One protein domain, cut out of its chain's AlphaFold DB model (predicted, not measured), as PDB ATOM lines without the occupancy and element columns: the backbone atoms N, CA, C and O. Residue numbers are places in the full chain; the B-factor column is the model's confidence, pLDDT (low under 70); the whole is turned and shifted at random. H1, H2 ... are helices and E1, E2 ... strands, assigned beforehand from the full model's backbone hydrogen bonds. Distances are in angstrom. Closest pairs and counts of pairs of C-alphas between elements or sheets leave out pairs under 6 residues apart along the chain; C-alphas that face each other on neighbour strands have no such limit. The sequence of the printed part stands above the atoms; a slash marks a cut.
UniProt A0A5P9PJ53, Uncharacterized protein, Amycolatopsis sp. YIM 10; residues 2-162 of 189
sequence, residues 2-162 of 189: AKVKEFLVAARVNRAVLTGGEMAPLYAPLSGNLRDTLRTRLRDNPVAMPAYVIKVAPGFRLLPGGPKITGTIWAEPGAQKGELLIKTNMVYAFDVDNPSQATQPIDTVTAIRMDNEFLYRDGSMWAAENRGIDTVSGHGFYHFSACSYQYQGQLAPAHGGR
ATOM      1  N   ALA A   2     183.118 182.647 171.822       81.94
ATOM      2  CA  ALA A   2     184.183 181.626 171.880       81.94
ATOM      3  C   ALA A   2     185.610 182.220 171.917       81.94
ATOM      4  O   ALA A   2     186.352 181.949 172.857       81.94
ATOM      5  N   LYS A   3     185.932 183.144 171.000       84.88
ATOM      6  CA  LYS A   3     187.242 183.825 170.957       84.88
ATOM      7  C   LYS A   3     187.592 184.586 172.235       84.88
ATOM      8  O   LYS A   3     188.734 184.578 172.671       84.88
ATOM      9  N   VAL A   4     186.606 185.233 172.850       84.50
ATOM     10  CA  VAL A   4     186.773 185.960 174.117       84.50
ATOM     11  C   VAL A   4     187.169 185.003 175.240       84.50
ATOM     12  O   VAL A   4     188.127 185.254 175.967       84.50
ATOM     13  N   LYS A   5     186.472 183.868 175.351       85.38
ATOM     14  CA  LYS A   5     186.826 182.821 176.309       85.38
ATOM     15  C   LYS A   5     188.225 182.266 176.032       85.38
ATOM     16  O   LYS A   5     189.006 182.128 176.968       85.38
ATOM     17  N   GLU A   6     188.547 181.972 174.774       90.69
ATOM     18  CA  GLU A   6     189.878 181.508 174.359       90.69
ATOM     19  C   GLU A   6     190.971 182.500 174.764       90.69
ATOM     20  O   GLU A   6     191.975 182.096 175.345       90.69
ATOM     21  N   PHE A   7     190.743 183.796 174.539       89.94
ATOM     22  CA  PHE A   7     191.662 184.851 174.945       89.94
ATOM     23  C   PHE A   7     191.862 184.894 176.454       89.94
ATOM     24  O   PHE A   7     193.001 184.891 176.905       89.94
ATOM     25  N   LEU A   8     190.790 184.878 177.251       87.38
ATOM     26  CA  LEU A   8     190.905 184.892 178.712       87.38
ATOM     27  C   LEU A   8     191.643 183.655 179.235       87.38
ATOM     28  O   LEU A   8     192.496 183.770 180.112       87.38
ATOM     29  N   VAL A   9     191.365 182.479 178.669       89.88
ATOM     30  CA  VAL A   9     192.079 181.242 179.013       89.88
ATOM     31  C   VAL A   9     193.560 181.364 178.657       89.88
ATOM     32  O   VAL A   9     194.411 181.068 179.495       89.88
ATOM     33  N   ALA A  10     193.891 181.839 177.456       91.75
ATOM     34  CA  ALA A  10     195.273 182.021 177.030       91.75
ATOM     35  C   ALA A  10     196.013 183.063 177.882       91.75
ATOM     36  O   ALA A  10     197.097 182.789 178.382       91.75
ATOM     37  N   ALA A  11     195.413 184.231 178.095       88.50
ATOM     38  CA  ALA A  11     196.019 185.359 178.793       88.50
ATOM     39  C   ALA A  11     196.210 185.131 180.296       88.50
ATOM     40  O   ALA A  11     197.075 185.772 180.897       88.50
ATOM     41  N   ARG A  12     195.376 184.285 180.920       87.62
ATOM     42  CA  ARG A  12     195.272 184.210 182.386       87.62
ATOM     43  C   ARG A  12     195.461 182.828 182.993       87.62
ATOM     44  O   ARG A  12     195.715 182.730 184.187       87.62
ATOM     45  N   VAL A  13     195.297 181.763 182.213       89.25
ATOM     46  CA  VAL A  13     195.314 180.384 182.728       89.25
ATOM     47  C   VAL A  13     196.380 179.540 182.044       89.25
ATOM     48  O   VAL A  13     196.994 178.690 182.688       89.25
ATOM     49  N   ASN A  14     196.634 179.769 180.755       91.25
ATOM     50  CA  ASN A  14     197.610 178.999 179.999       91.25
ATOM     51  C   ASN A  14     199.012 179.181 180.589       91.25
ATOM     52  O   ASN A  14     199.628 180.238 180.481       91.25
ATOM     53  N   ARG A  15     199.529 178.106 181.189       89.31
ATOM     54  CA  ARG A  15     200.798 178.125 181.912       89.31
ATOM     55  C   ARG A  15     201.970 178.545 181.031       89.31
ATOM     56  O   ARG A  15     202.803 179.304 181.502       89.31
ATOM     57  N   ALA A  16     201.997 178.114 179.769       90.19
ATOM     58  CA  ALA A  16     203.066 178.470 178.844       90.19
ATOM     59  C   ALA A  16     203.076 179.973 178.531       90.19
ATOM     60  O   ALA A  16     204.149 180.560 178.447       90.19
ATOM     61  N   VAL A  17     201.905 180.612 178.434       90.50
ATOM     62  CA  VAL A  17     201.794 182.074 178.283       90.50
ATOM     63  C   VAL A  17     202.215 182.779 179.577       90.50
ATOM     64  O   VAL A  17     203.039 183.692 179.543       90.50
ATOM     65  N   LEU A  18     201.694 182.331 180.726       89.19
ATOM     66  CA  LEU A  18     201.963 182.941 182.034       89.19
ATOM     67  C   LEU A  18     203.447 182.904 182.409       89.19
ATOM     68  O   LEU A  18     203.944 183.842 183.019       89.19
ATOM     69  N   THR A  19     204.169 181.842 182.057       87.75
ATOM     70  CA  THR A  19     205.611 181.735 182.321       87.75
ATOM     71  C   THR A  19     206.469 182.321 181.197       87.75
ATOM     72  O   THR A  19     207.687 182.202 181.244       87.75
ATOM     73  N   GLY A  20     205.855 182.949 180.186       80.19
ATOM     74  CA  GLY A  20     206.558 183.623 179.093       80.19
ATOM     75  C   GLY A  20     207.180 182.701 178.041       80.19
ATOM     76  O   GLY A  20     208.078 183.146 177.336       80.19
ATOM     77  N   GLY A  21     206.727 181.450 177.935       81.75
ATOM     78  CA  GLY A  21     207.177 180.484 176.929       81.75
ATOM     79  C   GLY A  21     206.484 180.673 175.576       81.75
ATOM     80  O   GLY A  21     207.044 181.268 174.662       81.75
ATOM     81  N   GLU A  22     205.247 180.182 175.444       88.69
ATOM     82  CA  GLU A  22     204.525 180.127 174.164       88.69
ATOM     83  C   GLU A  22     203.405 181.166 174.094       88.69
ATOM     84  O   GLU A  22     202.379 181.033 174.758       88.69
ATOM     85  N   MET A  23     203.568 182.189 173.250       89.62
ATOM     86  CA  MET A  23     202.608 183.298 173.128       89.62
ATOM     87  C   MET A  23     201.582 183.104 172.001       89.62
ATOM     88  O   MET A  23     200.609 183.850 171.918       89.62
ATOM     89  N   ALA A  24     201.752 182.099 171.135       92.69
ATOM     90  CA  ALA A  24     200.813 181.828 170.043       92.69
ATOM     91  C   ALA A  24     199.342 181.681 170.503       92.69
ATOM     92  O   ALA A  24     198.475 182.278 169.855       92.69
ATOM     93  N   PRO A  25     199.036 181.006 171.635       93.44
ATOM     94  CA  PRO A  25     197.666 180.919 172.144       93.44
ATOM     95  C   PRO A  25     197.049 182.279 172.495       93.44
ATOM     96  O   PRO A  25     195.848 182.461 172.317       93.44
ATOM     97  N   LEU A  26     197.852 183.245 172.959       91.56
ATOM     98  CA  LEU A  26     197.385 184.601 173.276       91.56
ATOM     99  C   LEU A  26     196.948 185.356 172.016       91.56
ATOM    100  O   LEU A  26     195.978 186.108 172.034       91.56
ATOM    101  N   TYR A  27     197.674 185.157 170.917       93.00
ATOM    102  CA  TYR A  27     197.510 185.903 169.669       93.00
ATOM    103  C   TYR A  27     196.402 185.375 168.759       93.00
ATOM    104  O   TYR A  27     195.854 186.133 167.954       93.00
ATOM    105  N   ALA A  28     196.088 184.082 168.847       93.88
ATOM    106  CA  ALA A  28     195.107 183.422 167.990       93.88
ATOM    107  C   ALA A  28     193.710 184.090 167.981       93.88
ATOM    108  O   ALA A  28     193.196 184.340 166.886       93.88
ATOM    109  N   PRO A  29     193.101 184.448 169.131       93.25
ATOM    110  CA  PRO A  29     191.748 185.019 169.155       93.25
ATOM    111  C   PRO A  29     191.676 186.508 168.769       93.25
ATOM    112  O   PRO A  29     190.578 187.029 168.539       93.25
ATOM    113  N   LEU A  30     192.819 187.195 168.688       93.12
ATOM    114  CA  LEU A  30     192.897 188.625 168.386       93.12
ATOM    115  C   LEU A  30     192.623 188.916 166.905       93.12
ATOM    116  O   LEU A  30     192.865 188.069 166.036       93.12
ATOM    117  N   SER A  31     192.151 190.133 166.631       93.38
ATOM    118  CA  SER A  31     192.153 190.732 165.297       93.38
ATOM    119  C   SER A  31     193.583 190.792 164.750       93.38
ATOM    120  O   SER A  31     194.550 190.772 165.515       93.38
ATOM    121  N   GLY A  32     193.740 190.840 163.426       93.62
ATOM    122  CA  GLY A  32     195.062 190.942 162.799       93.62
ATOM    123  C   GLY A  32     195.813 192.185 163.277       93.62
ATOM    124  O   GLY A  32     196.948 192.087 163.735       93.62
ATOM    125  N   ASN A  33     195.120 193.325 163.300       90.50
ATOM    126  CA  ASN A  33     195.691 194.601 163.730       90.50
ATOM    127  C   ASN A  33     196.155 194.580 165.194       90.50
ATOM    128  O   ASN A  33     197.288 194.972 165.498       90.50
ATOM    129  N   LEU A  34     195.318 194.079 166.111       90.75
ATOM    130  CA  LEU A  34     195.703 193.992 167.518       90.75
ATOM    131  C   LEU A  34     196.813 192.960 167.729       90.75
ATOM    132  O   LEU A  34     197.720 193.187 168.528       90.75
ATOM    133  N   ARG A  35     196.778 191.839 167.006       93.06
ATOM    134  CA  ARG A  35     197.814 190.805 167.077       93.06
ATOM    135  C   ARG A  35     199.196 191.368 166.765       93.06
ATOM    136  O   ARG A  35     200.130 191.121 167.528       93.06
ATOM    137  N   ASP A  36     199.328 192.113 165.674       91.50
ATOM    138  CA  ASP A  36     200.616 192.654 165.233       91.50
ATOM    139  C   ASP A  36     201.101 193.779 166.153       91.50
ATOM    140  O   ASP A  36     202.278 193.822 166.534       91.50
ATOM    141  N   THR A  37     200.169 194.617 166.615       88.62
ATOM    142  CA  THR A  37     200.430 195.649 167.626       88.62
ATOM    143  C   THR A  37     200.938 195.031 168.928       88.62
ATOM    144  O   THR A  37     201.957 195.459 169.472       88.62
ATOM    145  N   LEU A  38     200.264 193.992 169.429       88.81
ATOM    146  CA  LEU A  38     200.608 193.353 170.694       88.81
ATOM    147  C   LEU A  38     201.915 192.556 170.597       88.81
ATOM    148  O   LEU A  38     202.697 192.566 171.545       88.81
ATOM    149  N   ARG A  39     202.197 191.904 169.462       89.38
ATOM    150  CA  ARG A  39     203.501 191.264 169.205       89.38
ATOM    151  C   ARG A  39     204.646 192.264 169.264       89.38
ATOM    152  O   ARG A  39     205.639 192.001 169.933       89.38
ATOM    153  N   THR A  40     204.485 193.399 168.593       87.31
ATOM    154  CA  THR A  40     205.472 194.485 168.579       87.31
ATOM    155  C   THR A  40     205.702 195.014 169.991       87.31
ATOM    156  O   THR A  40     206.822 194.975 170.491       87.31
ATOM    157  N   ARG A  41     204.625 195.380 170.697       83.50
ATOM    158  CA  ARG A  41     204.700 195.910 172.065       83.50
ATOM    159  C   ARG A  41     205.347 194.940 173.048       83.50
ATOM    160  O   ARG A  41     206.222 195.350 173.794       83.50
ATOM    161  N   LEU A  42     204.954 193.665 173.039       80.94
ATOM    162  CA  LEU A  42     205.503 192.670 173.968       80.94
ATOM    163  C   LEU A  42     206.960 192.295 173.666       80.94
ATOM    164  O   LEU A  42     207.641 191.802 174.564       80.94
ATOM    165  N   ARG A  43     207.426 192.505 172.430       81.94
ATOM    166  CA  ARG A  43     208.841 192.381 172.063       81.94
ATOM    167  C   ARG A  43     209.644 193.583 172.560       81.94
ATOM    168  O   ARG A  43     210.694 193.390 173.161       81.94
ATOM    169  N   ASP A  44     209.150 194.793 172.311       78.12
ATOM    170  CA  ASP A  44     209.891 196.033 172.565       78.12
ATOM    171  C   ASP A  44     209.858 196.434 174.052       78.12
ATOM    172  O   ASP A  44     210.816 196.997 174.576       78.12
ATOM    173  N   ASN A  45     208.772 196.104 174.753       71.19
ATOM    174  CA  ASN A  45     208.630 196.283 176.191       71.19
ATOM    175  C   ASN A  45     207.882 195.083 176.807       71.19
ATOM    176  O   ASN A  45     206.648 195.061 176.837       71.19
ATOM    177  N   PRO A  46     208.598 194.065 177.317       63.44
ATOM    178  CA  PRO A  46     207.968 192.876 177.885       63.44
ATOM    179  C   PRO A  46     207.297 193.132 179.245       63.44
ATOM    180  O   PRO A  46     206.638 192.222 179.760       63.44
ATOM    181  N   VAL A  47     207.476 194.330 179.823       59.00
ATOM    182  CA  VAL A  47     206.841 194.789 181.066       59.00
ATOM    183  C   VAL A  47     205.338 194.934 180.822       59.00
ATOM    184  O   VAL A  47     204.907 195.492 179.812       59.00
ATOM    185  N   ALA A  48     204.534 194.313 181.686       60.91
ATOM    186  CA  ALA A  48     203.257 193.774 181.241       60.91
ATOM    187  C   ALA A  48     202.194 194.832 180.957       60.91
ATOM    188  O   ALA A  48     202.005 195.783 181.709       60.91
ATOM    189  N   MET A  49     201.423 194.578 179.899       72.62
ATOM    190  CA  MET A  49     200.113 195.183 179.712       72.62
ATOM    191  C   MET A  49     199.087 194.273 180.397       72.62
ATOM    192  O   MET A  49     198.595 193.345 179.747       72.62
ATOM    193  N   PRO A  50     198.764 194.477 181.691       71.31
ATOM    194  CA  PRO A  50     197.978 193.523 182.470       71.31
ATOM    195  C   PRO A  50     196.582 193.301 181.893       71.31
ATOM    196  O   PRO A  50     196.019 192.224 182.076       71.31
ATOM    197  N   ALA A  51     196.029 194.278 181.166       74.38
ATOM    198  CA  ALA A  51     194.785 194.123 180.412       74.38
ATOM    199  C   ALA A  51     194.866 192.962 179.396       74.38
ATOM    200  O   ALA A  51     193.922 192.183 179.260       74.38
ATOM    201  N   TYR A  52     196.030 192.775 178.765       81.31
ATOM    202  CA  TYR A  52     196.244 191.784 177.712       81.31
ATOM    203  C   TYR A  52     196.848 190.476 178.213       81.31
ATOM    204  O   TYR A  52     196.431 189.404 177.785       81.31
ATOM    205  N   VAL A  53     197.849 190.544 179.087       85.50
ATOM    206  CA  VAL A  53     198.554 189.361 179.590       85.50
ATOM    207  C   VAL A  53     199.173 189.650 180.948       85.50
ATOM    208  O   VAL A  53     199.686 190.740 181.193       85.50
ATOM    209  N   ILE A  54     199.151 188.648 181.820       82.62
ATOM    210  CA  ILE A  54     199.890 188.654 183.082       82.62
ATOM    211  C   ILE A  54     200.992 187.605 182.980       82.62
ATOM    212  O   ILE A  54     200.764 186.517 182.457       82.62
ATOM    213  N   LYS A  55     202.187 187.930 183.474       88.50
ATOM    214  CA  LYS A  55     203.319 186.999 183.519       88.50
ATOM    215  C   LYS A  55     203.743 186.741 184.949       88.50
ATOM    216  O   LYS A  55     203.747 187.660 185.755       88.50
ATOM    217  N   VAL A  56     204.133 185.514 185.257       91.00
ATOM    218  CA  VAL A  56     204.797 185.177 186.516       91.00
ATOM    219  C   VAL A  56     206.197 185.782 186.506       91.00
ATOM    220  O   VAL A  56     206.916 185.673 185.512       91.00
ATOM    221  N   ALA A  57     206.568 186.442 187.599       90.25
ATOM    222  CA  ALA A  57     207.900 186.994 187.774       90.25
ATOM    223  C   ALA A  57     208.965 185.877 187.752       90.25
ATOM    224  O   ALA A  57     208.725 184.792 188.299       90.25
ATOM    225  N   PRO A  58     210.152 186.118 187.159       88.31
ATOM    226  CA  PRO A  58     211.255 185.163 187.200       88.31
ATOM    227  C   PRO A  58     211.588 184.732 188.633       88.31
ATOM    228  O   PRO A  58     211.550 185.539 189.557       88.31
ATOM    229  N   GLY A  59     211.923 183.453 188.816       88.94
ATOM    230  CA  GLY A  59     212.247 182.886 190.131       88.94
ATOM    231  C   GLY A  59     211.041 182.419 190.950       88.94
ATOM    232  O   GLY A  59     211.234 181.710 191.931       88.94
ATOM    233  N   PHE A  60     209.807 182.721 190.533       91.25
ATOM    234  CA  PHE A  60     208.597 182.197 191.171       91.25
ATOM    235  C   PHE A  60     207.948 181.098 190.335       91.25
ATOM    236  O   PHE A  60     207.974 181.109 189.102       91.25
ATOM    237  N   ARG A  61     207.314 180.139 191.013       92.31
ATOM    238  CA  ARG A  61     206.604 179.026 190.378       92.31
ATOM    239  C   ARG A  61     205.185 178.958 190.917       92.31
ATOM    240  O   ARG A  61     204.977 179.018 192.121       92.31
ATOM    241  N   LEU A  62     204.199 178.811 190.034       91.38
ATOM    242  CA  LEU A  62     202.830 178.506 190.458       91.38
ATOM    243  C   LEU A  62     202.756 177.072 190.997       91.38
ATOM    244  O   LEU A  62     203.465 176.189 190.508       91.38
ATOM    245  N   LEU A  63     201.827 176.795 191.909       90.62
ATOM    246  CA  LEU A  63     201.506 175.419 192.285       90.62
ATOM    247  C   LEU A  63     201.008 174.609 191.064       90.62
ATOM    248  O   LEU A  63     200.509 175.183 190.082       90.62
ATOM    249  N   PRO A  64     201.113 173.265 191.080       85.50
ATOM    250  CA  PRO A  64     200.688 172.418 189.961       85.50
ATOM    251  C   PRO A  64     199.219 172.606 189.561       85.50
ATOM    252  O   PRO A  64     198.899 172.528 188.379       85.50
ATOM    253  N   GLY A  65     198.346 172.939 190.520       81.12
ATOM    254  CA  GLY A  65     196.913 173.156 190.285       81.12
ATOM    255  C   GLY A  65     196.561 174.344 189.379       81.12
ATOM    256  O   GLY A  65     195.407 174.460 188.978       81.12
ATOM    257  N   GLY A  66     197.535 175.201 189.044       75.25
ATOM    258  CA  GLY A  66     197.346 176.357 188.167       75.25
ATOM    259  C   GLY A  66     196.506 177.483 188.788       75.25
ATOM    260  O   GLY A  66     196.098 177.400 189.950       75.25
ATOM    261  N   PRO A  67     196.266 178.569 188.032       82.62
ATOM    262  CA  PRO A  67     195.383 179.647 188.463       82.62
ATOM    263  C   PRO A  67     193.956 179.139 188.653       82.62
ATOM    264  O   PRO A  67     193.419 178.433 187.797       82.62
ATOM    265  N   LYS A  68     193.315 179.544 189.748       78.38
ATOM    266  CA  LYS A  68     191.896 179.286 189.985       78.38
ATOM    267  C   LYS A  68     191.102 180.549 189.704       78.38
ATOM    268  O   LYS A  68     191.401 181.620 190.225       78.38
ATOM    269  N   ILE A  69     190.057 180.414 188.900       71.81
ATOM    270  CA  ILE A  69     189.038 181.453 188.776       71.81
ATOM    271  C   ILE A  69     188.069 181.235 189.929       71.81
ATOM    272  O   ILE A  69     187.475 180.163 190.048       71.81
ATOM    273  N   THR A  70     187.945 182.228 190.801       67.50
ATOM    274  CA  THR A  70     187.014 182.184 191.928       67.50
ATOM    275  C   THR A  70     185.998 183.300 191.761       67.50
ATOM    276  O   THR A  70     186.378 184.462 191.626       67.50
ATOM    277  N   GLY A  71     184.713 182.952 191.791       63.38
ATOM    278  CA  GLY A  71     183.609 183.886 191.572       63.38
ATOM    279  C   GLY A  71     182.993 183.776 190.176       63.38
ATOM    280  O   GLY A  71     183.245 182.825 189.438       63.38
ATOM    281  N   THR A  72     182.151 184.748 189.837       65.38
ATOM    282  CA  THR A  72     181.398 184.786 188.578       65.38
ATOM    283  C   THR A  72     182.157 185.602 187.537       65.38
ATOM    284  O   THR A  72     182.574 186.726 187.822       65.38
ATOM    285  N   ILE A  73     182.321 185.055 186.328       73.81
ATOM    286  CA  ILE A  73     182.698 185.855 185.157       73.81
ATOM    287  C   ILE A  73     181.431 186.555 184.680       73.81
ATOM    288  O   ILE A  73     180.484 185.894 184.254       73.81
ATOM    289  N   TRP A  74     181.417 187.880 184.762       77.25
ATOM    290  CA  TRP A  74     180.318 188.690 184.247       77.25
ATOM    291  C   TRP A  74     180.657 189.128 182.837       77.25
ATOM    292  O   TRP A  74     181.791 189.531 182.592       77.25
ATOM    293  N   ALA A  75     179.687 189.049 181.935       81.88
ATOM    294  CA  ALA A  75     179.796 189.571 180.585       81.88
ATOM    295  C   ALA A  75     178.562 190.434 180.319       81.88
ATOM    296  O   ALA A  75     177.437 189.948 180.432       81.88
ATOM    297  N   GLU A  76     178.772 191.701 179.987       85.06
ATOM    298  CA  GLU A  76     177.708 192.663 179.699       85.06
ATOM    299  C   GLU A  76     178.049 193.483 178.450       85.06
ATOM    300  O   GLU A  76     179.226 193.581 178.093       85.06
ATOM    301  N   PRO A  77     177.050 194.040 177.742       84.75
ATOM    302  CA  PRO A  77     177.319 194.973 176.654       84.75
ATOM    303  C   PRO A  77     178.236 196.107 177.128       84.75
ATOM    304  O   PRO A  77     178.044 196.638 178.221       84.75
ATOM    305  N   GLY A  78     179.232 196.457 176.318       77.44
ATOM    306  CA  GLY A  78     180.062 197.632 176.568       77.44
ATOM    307  C   GLY A  78     179.330 198.939 176.249       77.44
ATOM    308  O   GLY A  78     178.134 198.949 175.945       77.44
ATOM    309  N   ALA A  79     180.056 200.052 176.314       78.50
ATOM    310  CA  ALA A  79     179.490 201.385 176.120       78.50
ATOM    311  C   ALA A  79     178.967 201.602 174.689       78.50
ATOM    312  O   ALA A  79     178.020 202.363 174.479       78.50
ATOM    313  N   GLN A  80     179.563 200.927 173.704       79.31
ATOM    314  CA  GLN A  80     179.200 201.028 172.294       79.31
ATOM    315  C   GLN A  80     178.703 199.701 171.716       79.31
ATOM    316  O   GLN A  80     178.959 198.601 172.212       79.31
ATOM    317  N   LYS A  81     177.997 199.794 170.586       77.69
ATOM    318  CA  LYS A  81     177.511 198.619 169.860       77.69
ATOM    319  C   LYS A  81     178.685 197.738 169.418       77.69
ATOM    320  O   LYS A  81     179.517 198.165 168.624       77.69
ATOM    321  N   GLY A  82     178.680 196.481 169.858       76.19
ATOM    322  CA  GLY A  82     179.717 195.494 169.533       76.19
ATOM    323  C   GLY A  82     180.812 195.363 170.597       76.19
ATOM    324  O   GLY A  82     181.664 194.485 170.482       76.19
ATOM    325  N   GLU A  83     180.773 196.183 171.647       79.19
ATOM    326  CA  GLU A  83     181.655 196.045 172.803       79.19
ATOM    327  C   GLU A  83     181.091 195.055 173.825       79.19
ATOM    328  O   GLU A  83     179.875 194.891 173.974       79.19
ATOM    329  N   LEU A  84     181.996 194.406 174.548       84.31
ATOM    330  CA  LEU A  84     181.704 193.473 175.620       84.31
ATOM    331  C   LEU A  84     182.598 193.776 176.826       84.31
ATOM    332  O   LEU A  84     183.813 193.588 176.768       84.31
ATOM    333  N   LEU A  85     181.991 194.181 177.934       82.88
ATOM    334  CA  LEU A  85     182.666 194.343 179.216       82.88
ATOM    335  C   LEU A  85     182.671 193.008 179.963       82.88
ATOM    336  O   LEU A  85     181.640 192.345 180.099       82.88
ATOM    337  N   ILE A  86     183.845 192.603 180.447       82.94
ATOM    338  CA  ILE A  86     184.052 191.358 181.180       82.94
ATOM    339  C   ILE A  86     184.758 191.625 182.497       82.94
ATOM    340  O   ILE A  86     185.881 192.127 182.542       82.94
ATOM    341  N   LYS A  87     184.129 191.180 183.580       82.88
ATOM    342  CA  LYS A  87     184.667 191.308 184.936       82.88
ATOM    343  C   LYS A  87     185.112 189.944 185.433       82.88
ATOM    344  O   LYS A  87     184.357 188.970 185.366       82.88
ATOM    345  N   THR A  88     186.347 189.870 185.920       80.31
ATOM    346  CA  THR A  88     186.987 188.625 186.357       80.31
ATOM    347  C   THR A  88     187.689 188.792 187.698       80.31
ATOM    348  O   THR A  88     188.299 189.821 187.982       80.31
ATOM    349  N   ASN A  89     187.635 187.744 188.517       83.31
ATOM    350  CA  ASN A  89     188.433 187.621 189.730       83.31
ATOM    351  C   ASN A  89     189.195 186.293 189.689       83.31
ATOM    352  O   ASN A  89     188.620 185.234 189.418       83.31
ATOM    353  N   MET A  90     190.505 186.359 189.886       85.12
ATOM    354  CA  MET A  90     191.411 185.230 189.740       85.12
ATOM    355  C   MET A  90     192.364 185.144 190.917       85.12
ATOM    356  O   MET A  90     192.874 186.149 191.402       85.12
ATOM    357  N   VAL A  91     192.643 183.918 191.336       87.19
ATOM    358  CA  VAL A  91     193.556 183.606 192.427       87.19
ATOM    359  C   VAL A  91     194.671 182.723 191.892       87.19
ATOM    360  O   VAL A  91     194.433 181.685 191.271       87.19
ATOM    361  N   TYR A  92     195.902 183.128 192.162       89.19
ATOM    362  CA  TYR A  92     197.116 182.431 191.775       89.19
ATOM    363  C   TYR A  92     197.829 181.983 193.040       89.19
ATOM    364  O   TYR A  92     198.114 182.804 193.905       89.19
ATOM    365  N   ALA A  93     198.107 180.690 193.150       91.12
ATOM    366  CA  ALA A  93     198.855 180.139 194.271       91.12
ATOM    367  C   ALA A  93     200.263 179.748 193.816       91.12
ATOM    368  O   ALA A  93     200.438 179.155 192.746       91.12
ATOM    369  N   PHE A  94     201.247 180.084 194.637       90.62
ATOM    370  CA  PHE A  94     202.669 179.924 194.392       90.62
ATOM    371  C   PHE A  94     203.251 178.811 195.246       90.62
ATOM    372  O   PHE A  94     202.839 178.589 196.383       90.62
ATOM    373  N   ASP A  95     204.208 178.110 194.656       90.50
ATOM    374  CA  ASP A  95     205.072 177.184 195.362       90.50
ATOM    375  C   ASP A  95     206.071 177.963 196.227       90.50
ATOM    376  O   ASP A  95     206.415 179.108 195.915       90.50
ATOM    377  N   VAL A  96     206.522 177.345 197.313       86.56
ATOM    378  CA  VAL A  96     207.453 177.943 198.270       86.56
ATOM    379  C   VAL A  96     208.534 176.927 198.596       86.56
ATOM    380  O   VAL A  96     208.297 175.970 199.327       86.56
ATOM    381  N   ASP A  97     209.740 177.170 198.084       83.31
ATOM    382  CA  ASP A  97     210.873 176.267 198.296       83.31
ATOM    383  C   ASP A  97     211.356 176.290 199.761       83.31
ATOM    384  O   ASP A  97     211.801 175.275 200.293       83.31
ATOM    385  N   ASN A  98     211.237 177.439 200.440       84.69
ATOM    386  CA  ASN A  98     211.567 177.592 201.856       84.69
ATOM    387  C   ASN A  98     210.336 178.039 202.669       84.69
ATOM    388  O   ASN A  98     210.010 179.231 202.662       84.69
ATOM    389  N   PRO A  99     209.682 177.134 203.421       83.19
ATOM    390  CA  PRO A  99     208.462 177.439 204.169       83.19
ATOM    391  C   PRO A  99     208.575 178.626 205.133       83.19
ATOM    392  O   PRO A  99     207.572 179.278 205.409       83.19
ATOM    393  N   SER A 100     209.776 178.968 205.621       84.69
ATOM    394  CA  SER A 100     209.953 180.117 206.519       84.69
ATOM    395  C   SER A 100     209.718 181.476 205.846       84.69
ATOM    396  O   SER A 100     209.529 182.476 206.538       84.69
ATOM    397  N   GLN A 101     209.680 181.528 204.510       81.81
ATOM    398  CA  GLN A 101     209.361 182.738 203.746       81.81
ATOM    399  C   GLN A 101     207.855 183.045 203.726       81.81
ATOM    400  O   GLN A 101     207.471 184.210 203.577       81.81
ATOM    401  N   ALA A 102     207.010 182.027 203.917       84.69
ATOM    402  CA  ALA A 102     205.555 182.127 203.911       84.69
ATOM    403  C   ALA A 102     204.993 181.735 205.282       84.69
ATOM    404  O   ALA A 102     204.682 180.578 205.553       84.69
ATOM    405  N   THR A 103     204.859 182.722 206.163       85.19
ATOM    406  CA  THR A 103     204.395 182.506 207.540       85.19
ATOM    407  C   THR A 103     202.874 182.416 207.636       85.19
ATOM    408  O   THR A 103     202.341 181.980 208.655       85.19
ATOM    409  N   GLN A 104     202.166 182.816 206.578       86.31
ATOM    410  CA  GLN A 104     200.714 182.750 206.466       86.31
ATOM    411  C   GLN A 104     200.308 182.199 205.092       86.31
ATOM    412  O   GLN A 104     200.996 182.469 204.109       86.31
ATOM    413  N   PRO A 105     199.158 181.506 204.960       84.38
ATOM    414  CA  PRO A 105     198.694 181.002 203.661       84.38
ATOM    415  C   PRO A 105     198.620 182.089 202.581       84.38
ATOM    416  O   PRO A 105     198.961 181.854 201.423       84.38
ATOM    417  N   ILE A 106     198.233 183.303 202.981       85.62
ATOM    418  CA  ILE A 106     198.103 184.453 202.089       85.62
ATOM    419  C   ILE A 106     199.436 184.920 201.494       85.62
ATOM    420  O   ILE A 106     199.448 185.527 200.431       85.62
ATOM    421  N   ASP A 107     200.565 184.578 202.120       88.06
ATOM    422  CA  ASP A 107     201.891 184.911 201.603       88.06
ATOM    423  C   ASP A 107     202.216 184.162 200.316       88.06
ATOM    424  O   ASP A 107     203.108 184.581 199.585       88.06
ATOM    425  N   THR A 108     201.521 183.058 200.044       89.25
ATOM    426  CA  THR A 108     201.725 182.190 198.873       89.25
ATOM    427  C   THR A 108     200.710 182.445 197.769       89.25
ATOM    428  O   THR A 108     200.747 181.799 196.728       89.25
ATOM    429  N   VAL A 109     199.779 183.369 197.977       89.12
ATOM    430  CA  VAL A 109     198.655 183.594 197.076       89.12
ATOM    431  C   VAL A 109     198.690 185.028 196.583       89.12
ATOM    432  O   VAL A 109     198.912 185.941 197.361       89.12
ATOM    433  N   THR A 110     198.397 185.234 195.304       89.88
ATOM    434  CA  THR A 110     198.088 186.550 194.747       89.88
ATOM    435  C   THR A 110     196.696 186.515 194.142       89.88
ATOM    436  O   THR A 110     196.395 185.669 193.299       89.88
ATOM    437  N   ALA A 111     195.838 187.438 194.568       88.06
ATOM    438  CA  ALA A 111     194.508 187.613 193.999       88.06
ATOM    439  C   ALA A 111     194.514 188.805 193.041       88.06
ATOM    440  O   ALA A 111     195.151 189.820 193.310       88.06
ATOM    441  N   ILE A 112     193.798 188.693 191.933       86.19
ATOM    442  CA  ILE A 112     193.690 189.734 190.921       86.19
ATOM    443  C   ILE A 112     192.221 189.912 190.582       86.19
ATOM    444  O   ILE A 112     191.569 188.984 190.102       86.19
ATOM    445  N   ARG A 113     191.721 191.129 190.772       86.75
ATOM    446  CA  ARG A 113     190.425 191.554 190.249       86.75
ATOM    447  C   ARG A 113     190.664 192.434 189.038       86.75
ATOM    448  O   ARG A 113     191.361 193.433 189.165       86.75
ATOM    449  N   MET A 114     190.107 192.061 187.893       83.50
ATOM    450  CA  MET A 114     190.267 192.789 186.638       83.50
ATOM    451  C   MET A 114     188.927 192.957 185.947       83.50
ATOM    452  O   MET A 114     188.237 191.971 185.663       83.50
ATOM    453  N   ASP A 115     188.643 194.201 185.604       84.94
ATOM    454  CA  ASP A 115     187.518 194.611 184.788       84.94
ATOM    455  C   ASP A 115     188.116 194.994 183.429       84.94
ATOM    456  O   ASP A 115     188.892 195.946 183.339       84.94
ATOM    457  N   ASN A 116     187.846 194.193 182.394       84.38
ATOM    458  CA  ASN A 116     188.381 194.396 181.047       84.38
ATOM    459  C   ASN A 116     187.242 194.617 180.056       84.38
ATOM    460  O   ASN A 116     186.284 193.845 180.035       84.38
ATOM    461  N   GLU A 117     187.381 195.593 179.175       86.06
ATOM    462  CA  GLU A 117     186.459 195.812 178.065       86.06
ATOM    463  C   GLU A 117     187.105 195.325 176.781       86.06
ATOM    464  O   GLU A 117     188.242 195.671 176.473       86.06
ATOM    465  N   PHE A 118     186.367 194.511 176.039       86.25
ATOM    466  CA  PHE A 118     186.791 193.936 174.778       86.25
ATOM    467  C   PHE A 118     185.886 194.425 173.669       86.25
ATOM    468  O   PHE A 118     184.662 194.313 173.754       86.25
ATOM    469  N   LEU A 119     186.481 194.844 172.562       87.69
ATOM    470  CA  LEU A 119     185.734 195.014 171.330       87.69
ATOM    471  C   LEU A 119     185.777 193.712 170.534       87.69
ATOM    472  O   LEU A 119     186.848 193.250 170.141       87.69
ATOM    473  N   TYR A 120     184.619 193.100 170.299       87.06
ATOM    474  CA  TYR A 120     184.530 191.853 169.546       87.06
ATOM    475  C   TYR A 120     183.792 192.084 168.231       87.06
ATOM    476  O   TYR A 120     182.620 192.455 168.211       87.06
ATOM    477  N   ARG A 121     184.485 191.835 167.119       86.56
ATOM    478  CA  ARG A 121     183.942 192.026 165.771       86.56
ATOM    479  C   ARG A 121     183.933 190.718 164.995       86.56
ATOM    480  O   ARG A 121     184.966 190.060 164.856       86.56
ATOM    481  N   ASP A 122     182.782 190.361 164.442       84.25
ATOM    482  CA  ASP A 122     182.604 189.197 163.579       84.25
ATOM    483  C   ASP A 122     181.600 189.441 162.443       84.25
ATOM    484  O   ASP A 122     180.913 190.457 162.385       84.25
ATOM    485  N   GLY A 123     181.558 188.511 161.490       84.25
ATOM    486  CA  GLY A 123     180.715 188.626 160.304       84.25
ATOM    487  C   GLY A 123     181.372 189.372 159.138       84.25
ATOM    488  O   GLY A 123     182.459 189.943 159.242       84.25
ATOM    489  N   SER A 124     180.708 189.316 157.984       86.75
ATOM    490  CA  SER A 124     181.223 189.831 156.709       86.75
ATOM    491  C   SER A 124     181.251 191.356 156.618       86.75
ATOM    492  O   SER A 124     181.975 191.885 155.780       86.75
ATOM    493  N   MET A 125     180.518 192.057 157.488       86.38
ATOM    494  CA  MET A 125     180.466 193.523 157.509       86.38
ATOM    495  C   MET A 125     181.774 194.184 157.967       86.38
ATOM    496  O   MET A 125     181.982 195.363 157.699       86.38
ATOM    497  N   TRP A 126     182.658 193.442 158.641       85.88
ATOM    498  CA  TRP A 126     183.978 193.931 159.037       85.88
ATOM    499  C   TRP A 126     185.055 193.414 158.088       85.88
ATOM    500  O   TRP A 126     185.022 192.247 157.673       85.88
ATOM    501  N   ALA A 127     186.045 194.263 157.804       90.38
ATOM    502  CA  ALA A 127     187.259 193.871 157.096       90.38
ATOM    503  C   ALA A 127     187.970 192.722 157.834       90.38
ATOM    504  O   ALA A 127     187.892 192.627 159.062       90.38
ATOM    505  N   ALA A 128     188.606 191.812 157.094       89.62
ATOM    506  CA  ALA A 128     189.099 190.545 157.637       89.62
ATOM    507  C   ALA A 128     190.124 190.743 158.769       89.62
ATOM    508  O   ALA A 128     190.072 190.042 159.779       89.62
ATOM    509  N   GLU A 129     190.989 191.742 158.635       91.38
ATOM    510  CA  GLU A 129     192.003 192.166 159.598       91.38
ATOM    511  C   GLU A 129     191.419 192.694 160.917       91.38
ATOM    512  O   GLU A 129     192.071 192.603 161.955       91.38
ATOM    513  N   ASN A 130     190.170 193.168 160.900       88.81
ATOM    514  CA  ASN A 130     189.467 193.712 162.062       88.81
ATOM    515  C   ASN A 130     188.588 192.676 162.776       88.81
ATOM    516  O   ASN A 130     187.985 192.992 163.802       88.81
ATOM    517  N   ARG A 131     188.485 191.445 162.255       90.06
ATOM    518  CA  ARG A 131     187.659 190.382 162.849       90.06
ATOM    519  C   ARG A 131     188.388 189.694 163.996       90.06
ATOM    520  O   ARG A 131     189.492 189.186 163.827       90.06
ATOM    521  N   GLY A 132     187.720 189.553 165.134       90.00
ATOM    522  CA  GLY A 132     188.269 188.987 166.363       90.00
ATOM    523  C   GLY A 132     188.145 189.954 167.532       90.00
ATOM    524  O   GLY A 132     187.264 190.813 167.542       90.00
ATOM    525  N   ILE A 133     189.012 189.767 168.524       90.81
ATOM    526  CA  ILE A 133     189.149 190.700 169.643       90.81
ATOM    527  C   ILE A 133     190.057 191.840 169.213       90.81
ATOM    528  O   ILE A 133     191.184 191.597 168.784       90.81
ATOM    529  N   ASP A 134     189.565 193.059 169.338       88.69
ATOM    530  CA  ASP A 134     190.350 194.278 169.211       88.69
ATOM    531  C   ASP A 134     190.478 194.962 170.581       88.69
ATOM    532  O   ASP A 134     190.213 194.312 171.592       88.69
ATOM    533  N   THR A 135     190.927 196.223 170.598       78.69
ATOM    534  CA  THR A 135     191.134 197.113 171.751       78.69
ATOM    535  C   THR A 135     190.634 196.544 173.068       78.69
ATOM    536  O   THR A 135     189.427 196.416 173.294       78.69
ATOM    537  N   VAL A 136     191.590 196.235 173.940       77.56
ATOM    538  CA  VAL A 136     191.310 195.837 175.312       77.56
ATOM    539  C   VAL A 136     191.660 197.005 176.213       77.56
ATOM    540  O   VAL A 136     192.828 197.398 176.302       77.56
ATOM    541  N   SER A 137     190.650 197.564 176.867       78.69
ATOM    542  CA  SER A 137     190.862 198.402 178.040       78.69
ATOM    543  C   SER A 137     190.753 197.508 179.270       78.69
ATOM    544  O   SER A 137     190.113 196.453 179.248       78.69
ATOM    545  N   GLY A 138     191.413 197.886 180.351       77.50
ATOM    546  CA  GLY A 138     191.228 197.157 181.585       77.50
ATOM    547  C   GLY A 138     191.885 197.845 182.752       77.50
ATOM    548  O   GLY A 138     192.950 198.447 182.627       77.50
ATOM    549  N   HIS A 139     191.237 197.727 183.895       78.06
ATOM    550  CA  HIS A 139     191.776 198.157 185.166       78.06
ATOM    551  C   HIS A 139     191.590 197.037 186.174       78.06
ATOM    552  O   HIS A 139     190.721 196.171 186.051       78.06
ATOM    553  N   GLY A 140     192.443 197.032 187.184       80.31
ATOM    554  CA  GLY A 140     192.363 195.999 188.185       80.31
ATOM    555  C   GLY A 140     193.278 196.233 189.355       80.31
ATOM    556  O   GLY A 140     194.118 197.132 189.368       80.31
ATOM    557  N   PHE A 141     193.089 195.375 190.341       82.88
ATOM    558  CA  PHE A 141     193.774 195.434 191.613       82.88
ATOM    559  C   PHE A 141     194.422 194.089 191.890       82.88
ATOM    560  O   PHE A 141     193.810 193.032 191.718       82.88
ATOM    561  N   TYR A 142     195.670 194.159 192.333       85.50
ATOM    562  CA  TYR A 142     196.400 193.022 192.855       85.50
ATOM    563  C   TYR A 142     196.277 193.053 194.374       85.50
ATOM    564  O   TYR A 142     196.506 194.079 195.017       85.50
ATOM    565  N   HIS A 143     195.940 191.911 194.946       87.00
ATOM    566  CA  HIS A 143     195.913 191.676 196.376       87.00
ATOM    567  C   HIS A 143     196.982 190.643 196.708       87.00
ATOM    568  O   HIS A 143     197.140 189.663 195.978       87.00
ATOM    569  N   PHE A 144     197.690 190.848 197.820       89.19
ATOM    570  CA  PHE A 144     198.684 189.887 198.317       89.19
ATOM    571  C   PHE A 144     199.816 189.623 197.297       89.19
ATOM    572  O   PHE A 144     200.296 188.508 197.116       89.19
ATOM    573  N   SER A 145     200.232 190.680 196.596       88.00
ATOM    574  CA  SER A 145     201.309 190.658 195.601       88.00
ATOM    575  C   SER A 145     202.522 191.441 196.097       88.00
ATOM    576  O   SER A 145     202.383 192.372 196.893       88.00
ATOM    577  N   ALA A 146     203.708 191.107 195.598       89.31
ATOM    578  CA  ALA A 146     204.903 191.915 195.806       89.31
ATOM    579  C   ALA A 146     204.919 193.137 194.863       89.31
ATOM    580  O   ALA A 146     204.961 192.991 193.640       89.31
ATOM    581  N   CYS A 147     204.920 194.356 195.427       84.56
ATOM    582  CA  CYS A 147     204.742 195.586 194.642       84.56
ATOM    583  C   CYS A 147     205.830 195.805 193.578       84.56
ATOM    584  O   CYS A 147     205.524 196.287 192.492       84.56
ATOM    585  N   SER A 148     207.088 195.443 193.859       85.50
ATOM    586  CA  SER A 148     208.207 195.601 192.913       85.50
ATOM    587  C   SER A 148     207.957 194.884 191.585       85.50
ATOM    588  O   SER A 148     208.251 195.436 190.529       85.50
ATOM    589  N   TYR A 149     207.359 193.695 191.640       86.19
ATOM    590  CA  TYR A 149     206.977 192.919 190.463       86.19
ATOM    591  C   TYR A 149     205.668 193.422 189.851       86.19
ATOM    592  O   TYR A 149     205.553 193.489 188.629       86.19
ATOM    593  N   GLN A 150     204.713 193.870 190.672       81.88
ATOM    594  CA  GLN A 150     203.466 194.457 190.175       81.88
ATOM    595  C   GLN A 150     203.709 195.711 189.320       81.88
ATOM    596  O   GLN A 150     203.081 195.849 188.273       81.88
ATOM    597  N   TYR A 151     204.629 196.603 189.710       79.88
ATOM    598  CA  TYR A 151     204.995 197.771 188.891       79.88
ATOM    599  C   TYR A 151     205.629 197.387 187.552       79.88
ATOM    600  O   TYR A 151     205.634 198.181 186.618       79.88
ATOM    601  N   GLN A 152     206.123 196.155 187.444       79.81
ATOM    602  CA  GLN A 152     206.632 195.578 186.206       79.81
ATOM    603  C   GLN A 152     205.549 194.775 185.450       79.81
ATOM    604  O   GLN A 152     205.830 194.081 184.469       79.81
ATOM    605  N   GLY A 153     204.300 194.828 185.920       79.75
ATOM    606  CA  GLY A 153     203.179 194.063 185.383       79.75
ATOM    607  C   GLY A 153     203.296 192.547 185.607       79.75
ATOM    608  O   GLY A 153     202.599 191.755 184.973       79.75
ATOM    609  N   GLN A 154     204.186 192.121 186.498       86.88
ATOM    610  CA  GLN A 154     204.433 190.720 186.797       86.88
ATOM    611  C   GLN A 154     203.678 190.274 188.048       86.88
ATOM    612  O   GLN A 154     203.329 191.056 188.933       86.88
ATOM    613  N   LEU A 155     203.457 188.971 188.118       89.19
ATOM    614  CA  LEU A 155     202.809 188.290 189.212       89.19
ATOM    615  C   LEU A 155     203.858 187.647 190.111       89.19
ATOM    616  O   LEU A 155     204.617 186.784 189.665       89.19
ATOM    617  N   ALA A 156     203.854 188.031 191.381       91.44
ATOM    618  CA  ALA A 156     204.705 187.442 192.398       91.44
ATOM    619  C   ALA A 156     203.962 187.409 193.740       91.44
ATOM    620  O   ALA A 156     203.240 188.359 194.056       91.44
ATOM    621  N   PRO A 157     204.164 186.361 194.548       91.38
ATOM    622  CA  PRO A 157     203.557 186.260 195.865       91.38
ATOM    623  C   PRO A 157     204.094 187.348 196.804       91.38
ATOM    624  O   PRO A 157     205.223 187.820 196.648       91.38
ATOM    625  N   ALA A 158     203.315 187.721 197.823       88.12
ATOM    626  CA  ALA A 158     203.682 188.774 198.775       88.12
ATOM    627  C   ALA A 158     205.059 188.566 199.440       88.12
ATOM    628  O   ALA A 158     205.780 189.539 199.672       88.12
ATOM    629  N   HIS A 159     205.463 187.317 199.711       85.88
ATOM    630  CA  HIS A 159     206.778 187.035 200.299       85.88
ATOM    631  C   HIS A 159     207.953 187.404 199.379       85.88
ATOM    632  O   HIS A 159     209.034 187.702 199.877       85.88
ATOM    633  N   GLY A 160     207.744 187.470 198.061       84.88
ATOM    634  CA  GLY A 160     208.767 187.854 197.086       84.88
ATOM    635  C   GLY A 160     209.210 189.319 197.171       84.88
ATOM    636  O   GLY A 160     210.246 189.677 196.617       84.88
ATOM    637  N   GLY A 161     208.435 190.167 197.854       71.56
ATOM    638  CA  GLY A 161     208.745 191.581 198.085       71.56
ATOM    639  C   GLY A 161     209.347 191.864 199.462       71.56
ATOM    640  O   GLY A 161     209.657 193.016 199.760       71.56
ATOM    641  N   ARG A 162     209.492 190.845 200.319       69.69
ATOM    642  CA  ARG A 162     210.122 190.996 201.630       69.69
ATOM    643  C   ARG A 162     211.632 190.992 201.432       69.69
ATOM    644  O   ARG A 162     212.208 189.972 201.066       69.69
TER     645      ARG A 162
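What this domain is: This is residues 2 to 162 of the 189 residues of an uncharacterized protein of Amycolatopsis sp. YIM 10 (UniProt A0A5P9PJ53). A long, twisted sheet of four strands makes the length of this domain, with the four helices H1 to H4 gathered along one side of it and the three very short helices H5, H6 and H7 clustered near one end. H1 is tucked in beside E2, E3 and E4, H2 and H3 sit beyond it, H4 reaches the edge strand E4 with residues 32 to 35, and the long link of residues 45 to 73 runs past the core back to the far edge of the sheet. The printed part has 161 residues, with seven named helices and four named strands in the order H1 H2 H3 H4 E1 E2 H5 E3 E4 H6 H7. The sheet runs E1 E2 E3 E4, all antiparallel, and the class is mixed, helices and strands. The whole is compact, with a radius of gyration of the C-alphas of 16.4 A, yet elongated, spanning 59 by 32 by 25 A.

Where its parts are: In the sheet, E1 is residues 74 to 77, E2 is residues 83 to 93 and 31.8 A long, E3 is residues 109 to 121 and 35.6 A long, and E4 is residues 132 to 143 and 31.1 A long. E3 bends by 50 degrees at residue 115, and E4 bends by 69 degrees at residue 135. C-alpha 109, where E3 begins, is at (198.655, 183.594, 197.076), and C-alpha 121, where it ends, is at (183.942, 192.026, 165.771). H1, residues 2 to 12, begins with C-alpha 2 at (184.183, 181.626, 171.880) and is 15.5 A long. H4, residues 32 to 44, is 18.5 A long. The other helices have four residues each: H2 is 15 to 18, H3 is 24 to 27, H5 is 105 to 108, H6 is 147 to 150 and H7 is 158 to 161.

How they stand to each other: E2 and E3 are antiparallel at 159 degrees, with N 88 and O 114 within hydrogen-bond range at 2.8 A. E3 and E4 form a hairpin, antiparallel at 159 degrees, with N 115 and O 139 at 2.9 A. E1 and E2 form a hairpin too, at 163 degrees, with N 76 and O 85 at 2.9 A. H1 is on the sheet but only just at the sheet's level, with a height of 3.9 A; its closest C-alphas to E4 are Val 4 and Ile 133, 6.9 A apart. H1 touches H3, with the C-alphas of Ala 10 and Leu 26 5.0 A apart, and touches H2 only at the corner, at Ala 10 and Val 17, 6.6 A. H4 only grazes the sheet, where the C-alphas of Leu 34 and Asp 134 are 5.6 A apart. H3 and H4 are close but not clearly touching, the C-alphas of Tyr 27 and Arg 35 being 5.6 A apart. At the other end H5 only grazes the sheet and touches H7, at the C-alphas of Asp 107 and Ala 158, 5.1 A. H6 and H7 only just touch, with 3 pairs of C-alphas within 8 A, the closest Ser 148 and Gly 161 at 6.6 A. H1 and H4 have every O i to N i+4 pair within hydrogen-bond range; the five other helices are too short for such a pair.

The domain as a whole: The two C-alphas farthest apart, those of Ser 100 and Met 125, are 58.7 A apart. The printed part has no cut. The links H4 to E1, 29 residues, and E2 to H5, 11 residues, are long. Short pairings tie residues 55 to 56 to residues 154 to 155, parallel, and residues 68 to 69 to residues 90 to 91 of E2, antiparallel. The mean pLDDT of the printed part is 84.7, and residues 46 to 48, 70 to 72 and 162 are under 70.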